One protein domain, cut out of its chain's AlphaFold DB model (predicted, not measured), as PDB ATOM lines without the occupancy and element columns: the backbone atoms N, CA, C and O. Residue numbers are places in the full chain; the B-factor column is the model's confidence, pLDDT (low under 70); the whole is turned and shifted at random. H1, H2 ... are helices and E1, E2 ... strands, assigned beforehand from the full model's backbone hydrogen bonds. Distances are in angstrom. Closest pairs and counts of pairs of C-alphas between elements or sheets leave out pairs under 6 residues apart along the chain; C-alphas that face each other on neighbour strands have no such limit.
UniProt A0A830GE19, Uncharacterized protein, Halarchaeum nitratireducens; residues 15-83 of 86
ATOM      1  N   GLU A  15     151.338 167.400 161.057       83.94
ATOM      2  CA  GLU A  15     152.480 166.583 161.491       83.94
ATOM      3  C   GLU A  15     153.839 167.208 161.173       83.94
ATOM      4  O   GLU A  15     154.696 167.234 162.042       83.94
ATOM      5  N   GLY A  16     154.042 167.719 159.955       84.50
ATOM      6  CA  GLY A  16     155.312 168.340 159.571       84.50
ATOM      7  C   GLY A  16     155.543 169.673 160.279       84.50
ATOM      8  O   GLY A  16     156.670 169.982 160.641       84.50
ATOM      9  N   ILE A  17     154.468 170.426 160.522       84.69
ATOM     10  CA  ILE A  17     154.516 171.669 161.300       84.69
ATOM     11  C   ILE A  17     154.876 171.377 162.761       84.69
ATOM     12  O   ILE A  17     155.740 172.025 163.339       84.69
ATOM     13  N   LEU A  18     154.219 170.380 163.356       86.31
ATOM     14  CA  LEU A  18     154.487 169.957 164.726       86.31
ATOM     15  C   LEU A  18     155.903 169.396 164.882       86.31
ATOM     16  O   LEU A  18     156.521 169.637 165.910       86.31
ATOM     17  N   ASP A  19     156.418 168.660 163.896       86.56
ATOM     18  CA  ASP A  19     157.775 168.109 163.936       86.56
ATOM     19  C   ASP A  19     158.843 169.212 164.012       86.56
ATOM     20  O   ASP A  19     159.733 169.139 164.858       86.56
ATOM     21  N   ASP A  20     158.695 170.270 163.206       85.75
ATOM     22  CA  ASP A  20     159.575 171.446 163.224       85.75
ATOM     23  C   ASP A  20     159.474 172.214 164.558       85.75
ATOM     24  O   ASP A  20     160.479 172.451 165.231       85.75
ATOM     25  N   GLU A  21     158.247 172.503 165.008       87.00
ATOM     26  CA  GLU A  21     157.983 173.243 166.249       87.00
ATOM     27  C   GLU A  21     158.440 172.499 167.514       87.00
ATOM     28  O   GLU A  21     158.989 173.096 168.444       87.00
ATOM     29  N   ILE A  22     158.189 171.189 167.589       87.69
ATOM     30  CA  ILE A  22     158.541 170.364 168.752       87.69
ATOM     31  C   ILE A  22     160.030 170.027 168.734       87.69
ATOM     32  O   ILE A  22     160.652 170.013 169.796       87.69
ATOM     33  N   GLY A  23     160.613 169.798 167.554       82.62
ATOM     34  CA  GLY A  23     162.041 169.525 167.395       82.62
ATOM     35  C   GLY A  23     162.941 170.637 167.943       82.62
ATOM     36  O   GLY A  23     164.090 170.374 168.295       82.62
ATOM     37  N   GLY A  24     162.419 171.861 168.078       79.00
ATOM     38  CA  GLY A  24     163.101 172.993 168.708       79.00
ATOM     39  C   GLY A  24     163.031 173.058 170.240       79.00
ATOM     40  O   GLY A  24     163.600 173.987 170.813       79.00
ATOM     41  N   ARG A  25     162.338 172.139 170.930       83.75
ATOM     42  CA  ARG A  25     162.183 172.174 172.397       83.75
ATOM     43  C   ARG A  25     163.153 171.227 173.105       83.75
ATOM     44  O   ARG A  25     162.995 170.014 173.040       83.75
ATOM     45  N   ASP A  26     164.079 171.783 173.885       84.06
ATOM     46  CA  ASP A  26     165.092 171.015 174.630       84.06
ATOM     47  C   ASP A  26     164.525 170.052 175.686       84.06
ATOM     48  O   ASP A  26     165.146 169.040 176.000       84.06
ATOM     49  N   ASN A  27     163.362 170.359 176.262       87.31
ATOM     50  CA  ASN A  27     162.781 169.576 177.355       87.31
ATOM     51  C   ASN A  27     161.769 168.517 176.887       87.31
ATOM     52  O   ASN A  27     161.137 167.885 177.734       87.31
ATOM     53  N   VAL A  28     161.569 168.343 175.574       90.31
ATOM     54  CA  VAL A  28     160.621 167.369 175.014       90.31
ATOM     55  C   VAL A  28     161.381 166.146 174.508       90.31
ATOM     56  O   VAL A  28     162.124 166.221 173.538       90.31
ATOM     57  N   GLU A  29     161.152 164.988 175.127       88.44
ATOM     58  CA  GLU A  29     161.763 163.726 174.683       88.44
ATOM     59  C   GLU A  29     161.046 163.160 173.449       88.44
ATOM     60  O   GLU A  29     161.655 162.587 172.545       88.44
ATOM     61  N   ARG A  30     159.716 163.284 173.429       90.38
ATOM     62  CA  ARG A  30     158.843 162.789 172.360       90.38
ATOM     63  C   ARG A  30     157.466 163.433 172.447       90.38
ATOM     64  O   ARG A  30     157.095 164.009 173.471       90.38
ATOM     65  N   TYR A  31     156.670 163.252 171.402       92.00
ATOM     66  CA  TYR A  31     155.278 163.676 171.372       92.00
ATOM     67  C   TYR A  31     154.357 162.578 170.845       92.00
ATOM     68  O   TYR A  31     154.785 161.569 170.281       92.00
ATOM     69  N   SER A  32     153.060 162.740 171.072       92.44
ATOM     70  CA  SER A  32     152.025 161.885 170.496       92.44
ATOM     71  C   SER A  32     150.806 162.720 170.157       92.44
ATOM     72  O   SER A  32     150.311 163.466 170.996       92.44
ATOM     73  N   ILE A  33     150.309 162.575 168.935       91.62
ATOM     74  CA  ILE A  33     149.081 163.232 168.489       91.62
ATOM     75  C   ILE A  33     147.907 162.336 168.896       91.62
ATOM     76  O   ILE A  33     147.855 161.175 168.490       91.62
ATOM     77  N   ILE A  34     147.003 162.858 169.725       92.06
ATOM     78  CA  ILE A  34     145.786 162.155 170.153       92.06
ATOM     79  C   ILE A  34     144.734 162.251 169.052       92.06
ATOM     80  O   ILE A  34     144.247 161.235 168.562       92.06
ATOM     81  N   GLU A  35     144.415 163.479 168.656       89.94
ATOM     82  CA  GLU A  35     143.411 163.793 167.648       89.94
ATOM     83  C   GLU A  35     143.939 164.899 166.745       89.94
ATOM     84  O   GLU A  35     144.755 165.721 167.161       89.94
ATOM     85  N   ARG A  36     143.507 164.902 165.483       87.50
ATOM     86  CA  ARG A  36     143.865 165.960 164.540       87.50
ATOM     87  C   ARG A  36     142.795 166.197 163.495       87.50
ATOM     88  O   ARG A  36     142.129 165.274 163.027       87.50
ATOM     89  N   THR A  37     142.728 167.441 163.061       86.62
ATOM     90  CA  THR A  37     141.981 167.916 161.905       86.62
ATOM     91  C   THR A  37     142.946 168.592 160.926       86.62
ATOM     92  O   THR A  37     144.156 168.370 160.969       86.62
ATOM     93  N   ARG A  38     142.423 169.400 159.997       80.88
ATOM     94  CA  ARG A  38     143.246 170.152 159.041       80.88
ATOM     95  C   ARG A  38     144.061 171.267 159.708       80.88
ATOM     96  O   ARG A  38     145.142 171.577 159.225       80.88
ATOM     97  N   HIS A  39     143.523 171.860 160.773       83.50
ATOM     98  CA  HIS A  39     144.081 173.054 161.413       83.50
ATOM     99  C   HIS A  39     144.190 172.921 162.929       83.50
ATOM    100  O   HIS A  39     144.698 173.822 163.566       83.50
ATOM    101  N   GLU A  40     143.733 171.823 163.519       88.94
ATOM    102  CA  GLU A  40     143.770 171.635 164.967       88.94
ATOM    103  C   GLU A  40     144.324 170.251 165.297       88.94
ATOM    104  O   GLU A  40     144.057 169.297 164.565       88.94
ATOM    105  N   ALA A  41     145.074 170.125 166.384       91.75
ATOM    106  CA  ALA A  41     145.486 168.843 166.933       91.75
ATOM    107  C   ALA A  41     145.531 168.870 168.457       91.75
ATOM    108  O   ALA A  41     145.934 169.855 169.066       91.75
ATOM    109  N   GLU A  42     145.195 167.749 169.079       94.56
ATOM    110  CA  GLU A  42     145.523 167.493 170.475       94.56
ATOM    111  C   GLU A  42     146.821 166.698 170.537       94.56
ATOM    112  O   GLU A  42     146.946 165.624 169.943       94.56
ATOM    113  N   VAL A  43     147.802 167.233 171.257       93.62
ATOM    114  CA  VAL A  43     149.157 166.692 171.327       93.62
ATOM    115  C   VAL A  43     149.552 166.493 172.781       93.62
ATOM    116  O   VAL A  43     149.407 167.381 173.615       93.62
ATOM    117  N   ILE A  44     150.094 165.318 173.082       93.38
ATOM    118  CA  ILE A  44     150.786 165.043 174.337       93.38
ATOM    119  C   ILE A  44     152.274 165.245 174.098       93.38
ATOM    120  O   ILE A  44     152.856 164.551 173.262       93.38
ATOM    121  N   LEU A  45     152.890 166.141 174.860       93.38
ATOM    122  CA  LEU A  45     154.341 166.247 174.965       93.38
ATOM    123  C   LEU A  45     154.811 165.453 176.184       93.38
ATOM    124  O   LEU A  45     154.231 165.545 177.268       93.38
ATOM    125  N   PHE A  46     155.848 164.647 175.989       92.38
ATOM    126  CA  PHE A  46     156.541 163.943 177.058       92.38
ATOM    127  C   PHE A  46     157.732 164.803 177.453       92.38
ATOM    128  O   PHE A  46     158.770 164.783 176.793       92.38
ATOM    129  N   GLU A  47     157.526 165.607 178.488       91.25
ATOM    130  CA  GLU A  47     158.482 166.610 178.935       91.25
ATOM    131  C   GLU A  47     159.292 166.068 180.116       91.25
ATOM    132  O   GLU A  47     158.711 165.567 181.081       91.25
ATOM    133  N   GLU A  48     160.620 166.153 180.046       90.19
ATOM    134  CA  GLU A  48     161.496 165.823 181.174       90.19
ATOM    135  C   GLU A  48     161.616 167.034 182.110       90.19
ATOM    136  O   GLU A  48     161.922 168.148 181.686       90.19
ATOM    137  N   ASP A  49     161.338 166.820 183.394       86.44
ATOM    138  CA  ASP A  49     161.506 167.825 184.444       86.44
ATOM    139  C   ASP A  49     162.946 167.854 184.989       86.44
ATOM    140  O   ASP A  49     163.722 166.929 184.768       86.44
ATOM    141  N   GLU A  50     163.292 168.855 185.806       88.50
ATOM    142  CA  GLU A  50     164.624 168.992 186.423       88.50
ATOM    143  C   GLU A  50     165.079 167.770 187.247       88.50
ATOM    144  O   GLU A  50     166.273 167.580 187.481       88.50
ATOM    145  N   THR A  51     164.142 166.918 187.678       88.94
ATOM    146  CA  THR A  51     164.436 165.674 188.400       88.94
ATOM    147  C   THR A  51     164.675 164.462 187.490       88.94
ATOM    148  O   THR A  51     164.866 163.362 188.010       88.94
ATOM    149  N   GLY A  52     164.579 164.609 186.164       87.50
ATOM    150  CA  GLY A  52     164.584 163.497 185.202       87.50
ATOM    151  C   GLY A  52     163.255 162.729 185.136       87.50
ATOM    152  O   GLY A  52     163.208 161.580 184.699       87.50
ATOM    153  N   ALA A  53     162.168 163.311 185.652       88.75
ATOM    154  CA  ALA A  53     160.848 162.688 185.616       88.75
ATOM    155  C   ALA A  53     160.099 163.102 184.344       88.75
ATOM    156  O   ALA A  53     159.967 164.293 184.071       88.75
ATOM    157  N   ILE A  54     159.553 162.127 183.613       89.56
ATOM    158  CA  ILE A  54     158.753 162.388 182.412       89.56
ATOM    159  C   ILE A  54     157.312 162.738 182.796       89.56
ATOM    160  O   ILE A  54     156.591 161.922 183.379       89.56
ATOM    161  N   LYS A  55     156.878 163.941 182.422       89.81
ATOM    162  CA  LYS A  55     155.509 164.442 182.565       89.81
ATOM    163  C   LYS A  55     154.802 164.389 181.214       89.81
ATOM    164  O   LYS A  55     155.374 164.733 180.187       89.81
ATOM    165  N   GLN A  56     153.541 163.967 181.214       92.44
ATOM    166  CA  GLN A  56     152.690 163.999 180.023       92.44
ATOM    167  C   GLN A  56     151.882 165.293 180.031       92.44
ATOM    168  O   GLN A  56     150.903 165.407 180.768       92.44
ATOM    169  N   ALA A  57     152.292 166.276 179.242       92.75
ATOM    170  CA  ALA A  57     151.592 167.546 179.116       92.75
ATOM    171  C   ALA A  57     150.679 167.527 177.891       92.75
ATOM    172  O   ALA A  57     151.127 167.278 176.774       92.75
ATOM    173  N   LEU A  58     149.390 167.766 178.110       94.00
ATOM    174  CA  LEU A  58     148.390 167.859 177.060       94.00
ATOM    175  C   LEU A  58     148.298 169.298 176.559       94.00
ATOM    176  O   LEU A  58     148.073 170.230 177.339       94.00
ATOM    177  N   TYR A  59     148.402 169.447 175.247       94.00
ATOM    178  CA  TYR A  59     148.232 170.699 174.538       94.00
ATOM    179  C   TYR A  59     147.170 170.553 173.453       94.00
ATOM    180  O   TYR A  59     147.121 169.547 172.748       94.00
ATOM    181  N   GLN A  60     146.364 171.594 173.290       94.69
ATOM    182  CA  GLN A  60     145.561 171.808 172.095       94.69
ATOM    183  C   GLN A  60     146.317 172.781 171.192       94.69
ATOM    184  O   GLN A  60     146.707 173.867 171.625       94.69
ATOM    185  N   VAL A  61     146.548 172.371 169.956       92.06
ATOM    186  CA  VAL A  61     147.300 173.110 168.947       92.06
ATOM    187  C   VAL A  61     146.341 173.573 167.871       92.06
ATOM    188  O   VAL A  61     145.659 172.746 167.278       92.06
ATOM    189  N   ASP A  62     146.319 174.872 167.604       91.00
ATOM    190  CA  ASP A  62     145.655 175.472 166.448       91.00
ATOM    191  C   ASP A  62     146.713 175.965 165.456       91.00
ATOM    192  O   ASP A  62     147.756 176.487 165.848       91.00
ATOM    193  N   ILE A  63     146.446 175.784 164.170       85.00
ATOM    194  CA  ILE A  63     147.266 176.258 163.065       85.00
ATOM    195  C   ILE A  63     146.412 177.202 162.244       85.00
ATOM    196  O   ILE A  63     145.608 176.794 161.396       85.00
ATOM    197  N   THR A  64     146.632 178.487 162.474       81.94
ATOM    198  CA  THR A  64     145.954 179.548 161.751       81.94
ATOM    199  C   THR A  64     146.822 180.006 160.586       81.94
ATOM    200  O   THR A  64     147.986 180.369 160.747       81.94
ATOM    201  N   ASN A  65     146.250 180.012 159.382       71.56
ATOM    202  CA  ASN A  65     146.913 180.617 158.229       71.56
ATOM    203  C   ASN A  65     146.839 182.134 158.334       71.56
ATOM    204  O   ASN A  65     145.775 182.679 158.652       71.56
ATOM    205  N   ALA A  66     147.924 182.823 157.985       61.31
ATOM    206  CA  ALA A  66     147.829 184.240 157.686       61.31
ATOM    207  C   ALA A  66     146.808 184.429 156.548       61.31
ATOM    208  O   ALA A  66     146.924 183.820 155.485       61.31
ATOM    209  N   LEU A  67     145.795 185.273 156.773       56.00
ATOM    210  CA  LEU A  67     144.692 185.529 155.829       56.00
ATOM    211  C   LEU A  67     145.155 186.007 154.436       56.00
ATOM    212  O   LEU A  67     144.348 186.035 153.511       56.00
ATOM    213  N   ASP A  68     146.427 186.378 154.298       58.91
ATOM    214  CA  ASP A  68     147.040 186.948 153.095       58.91
ATOM    215  C   ASP A  68     147.976 185.966 152.353       58.91
ATOM    216  O   ASP A  68     148.763 186.383 151.512       58.91
ATOM    217  N   GLY A  69     147.926 184.660 152.657       55.38
ATOM    218  CA  GLY A  69     148.800 183.663 152.011       55.38
ATOM    219  C   GLY A  69     150.259 183.702 152.492       55.38
ATOM    220  O   GLY A  69     151.163 183.304 151.762       55.38
ATOM    221  N   GLY A  70     150.486 184.218 153.705       64.19
ATOM    222  CA  GLY A  70     151.790 184.238 154.378       64.19
ATOM    223  C   GLY A  70     152.050 183.011 155.264       64.19
ATOM    224  O   GLY A  70     151.285 182.047 155.239       64.19
ATOM    225  N   ASP A  71     153.122 183.077 156.064       72.94
ATOM    226  CA  ASP A  71     153.513 182.054 157.045       72.94
ATOM    227  C   ASP A  71     152.349 181.633 157.963       72.94
ATOM    228  O   ASP A  71     151.479 182.430 158.332       72.94
ATOM    229  N   TYR A  72     152.320 180.353 158.330       78.00
ATOM    230  CA  TYR A  72     151.346 179.821 159.278       78.00
ATOM    231  C   TYR A  72     151.741 180.191 160.714       78.00
ATOM    232  O   TYR A  72     152.919 180.316 161.045       78.00
ATOM    233  N   HIS A  73     150.748 180.333 161.587       84.62
ATOM    234  CA  HIS A  73     150.956 180.533 163.015       84.62
ATOM    235  C   HIS A  73     150.502 179.296 163.778       84.62
ATOM    236  O   HIS A  73     149.377 178.833 163.599       84.62
ATOM    237  N   VAL A  74     151.373 178.782 164.644       87.50
ATOM    238  CA  VAL A  74     151.068 177.650 165.521       87.50
ATOM    239  C   VAL A  74     150.766 178.185 166.911       87.50
ATOM    240  O   VAL A  74     151.609 178.809 167.557       87.50
ATOM    241  N   HIS A  75     149.544 177.966 167.377       91.31
ATOM    242  CA  HIS A  75     149.096 178.387 168.691       91.31
ATOM    243  C   HIS A  75     148.959 177.179 169.615       91.31
ATOM    244  O   HIS A  75     148.090 176.328 169.440       91.31
ATOM    245  N   TRP A  76     149.811 177.132 170.637       92.31
ATOM    246  CA  TRP A  76     149.828 176.073 171.641       92.31
ATOM    247  C   TRP A  76     149.043 176.492 172.885       92.31
ATOM    248  O   TRP A  76     149.428 177.422 173.591       92.31
ATOM    249  N   THR A  77     147.981 175.760 173.203       94.88
ATOM    250  CA  THR A  77     147.184 175.960 174.418       94.88
ATOM    251  C   THR A  77     147.452 174.820 175.385       94.88
ATOM    252  O   THR A  77     147.095 173.677 175.114       94.88
ATOM    253  N   PHE A  78     148.075 175.114 176.526       93.88
ATOM    254  CA  PHE A  78     148.248 174.123 177.586       93.88
ATOM    255  C   PHE A  78     146.899 173.790 178.227       93.88
ATOM    256  O   PHE A  78     146.217 174.678 178.744       93.88
ATOM    257  N   ILE A  79     146.530 172.511 178.211       94.31
ATOM    258  CA  ILE A  79     145.277 172.019 178.792       94.31
ATOM    259  C   ILE A  79     145.514 171.496 180.210       94.31
ATOM    260  O   ILE A  79     144.715 171.743 181.113       94.31
ATOM    261  N   GLY A  80     146.619 170.784 180.426       92.81
ATOM    262  CA  GLY A  80     146.943 170.210 181.726       92.81
ATOM    263  C   GLY A  80     147.960 169.082 181.641       92.81
ATOM    264  O   GLY A  80     148.328 168.627 180.562       92.81
ATOM    265  N   TYR A  81     148.387 168.587 182.799       90.12
ATOM    266  CA  TYR A  81     149.168 167.357 182.864       90.12
ATOM    267  C   TYR A  81     148.233 166.156 182.949       90.12
ATOM    268  O   TYR A  81     147.347 166.102 183.807       90.12
ATOM    269  N   ARG A  82     148.455 165.162 182.093       82.88
ATOM    270  CA  ARG A  82     147.842 163.851 182.257       82.88
ATOM    271  C   ARG A  82     148.585 163.155 183.393       82.88
ATOM    272  O   ARG A  82     149.707 162.687 183.228       82.88
ATOM    273  N   GLY A  83     147.979 163.146 184.577       67.06
ATOM    274  CA  GLY A  83     148.457 162.297 185.660       67.06
ATOM    275  C   GLY A  83     148.363 160.844 185.207       67.06
ATOM    276  O   GLY A  83     147.310 160.428 184.720       67.06
TER     277      GLY A  83
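Overview. This is residues 15 to 83 of the 86 residues of an uncharacterized protein of Halarchaeum nitratireducens (UniProt A0A830GE19). Four antiparallel strands make one strongly twisted sheet, a meander, each strand the antiparallel neighbour of the one before, in the order E1, E2, E3, E4. Short helix H1, first along the chain, sits beside the strands near E1, and residues 66 to 71 stick out. The printed part has 69 residues, mostly strand by class, only just compact, close to loose, with a radius of gyration of the C-alphas of 12.9 A; the spans are 45 by 21 by 16 A.

Arrangement. Inner strands E2, residues 40 to 48, and E3, residues 54 to 65, form a hairpin; N 43 and O 59 are 2.8 A apart. Edge strand E1, residues 28 to 36, forms one with E2, N 32 to O 44 2.8 A. Edge strand E4, residues 72 to 82, forms one with E3, N 62 to O 75 2.9 A, and bends by 56 degrees at residue 79. H1, residues 15 to 23, is on the sheet, height 5.5 A, over none of its strands; its closest C-alphas to E1 are Ile 22 and Val 28, 7.2 A. Every O i to N i+4 pair in H1 is within hydrogen-bond range.

Along the chain. H1 begins at C-alpha 15 (152.480, 166.583, 161.491). E3 is 32.5 A long and E4 28.2 A, ending at C-alpha 82 (147.842, 163.851, 182.257).

Size, cuts and confidence. The farthest C-alphas, Thr 51 and Asp 68, are 44.7 A apart. The printed part has no cut and no long link. pLDDT is under 70 at residues 66 to 70 and 83.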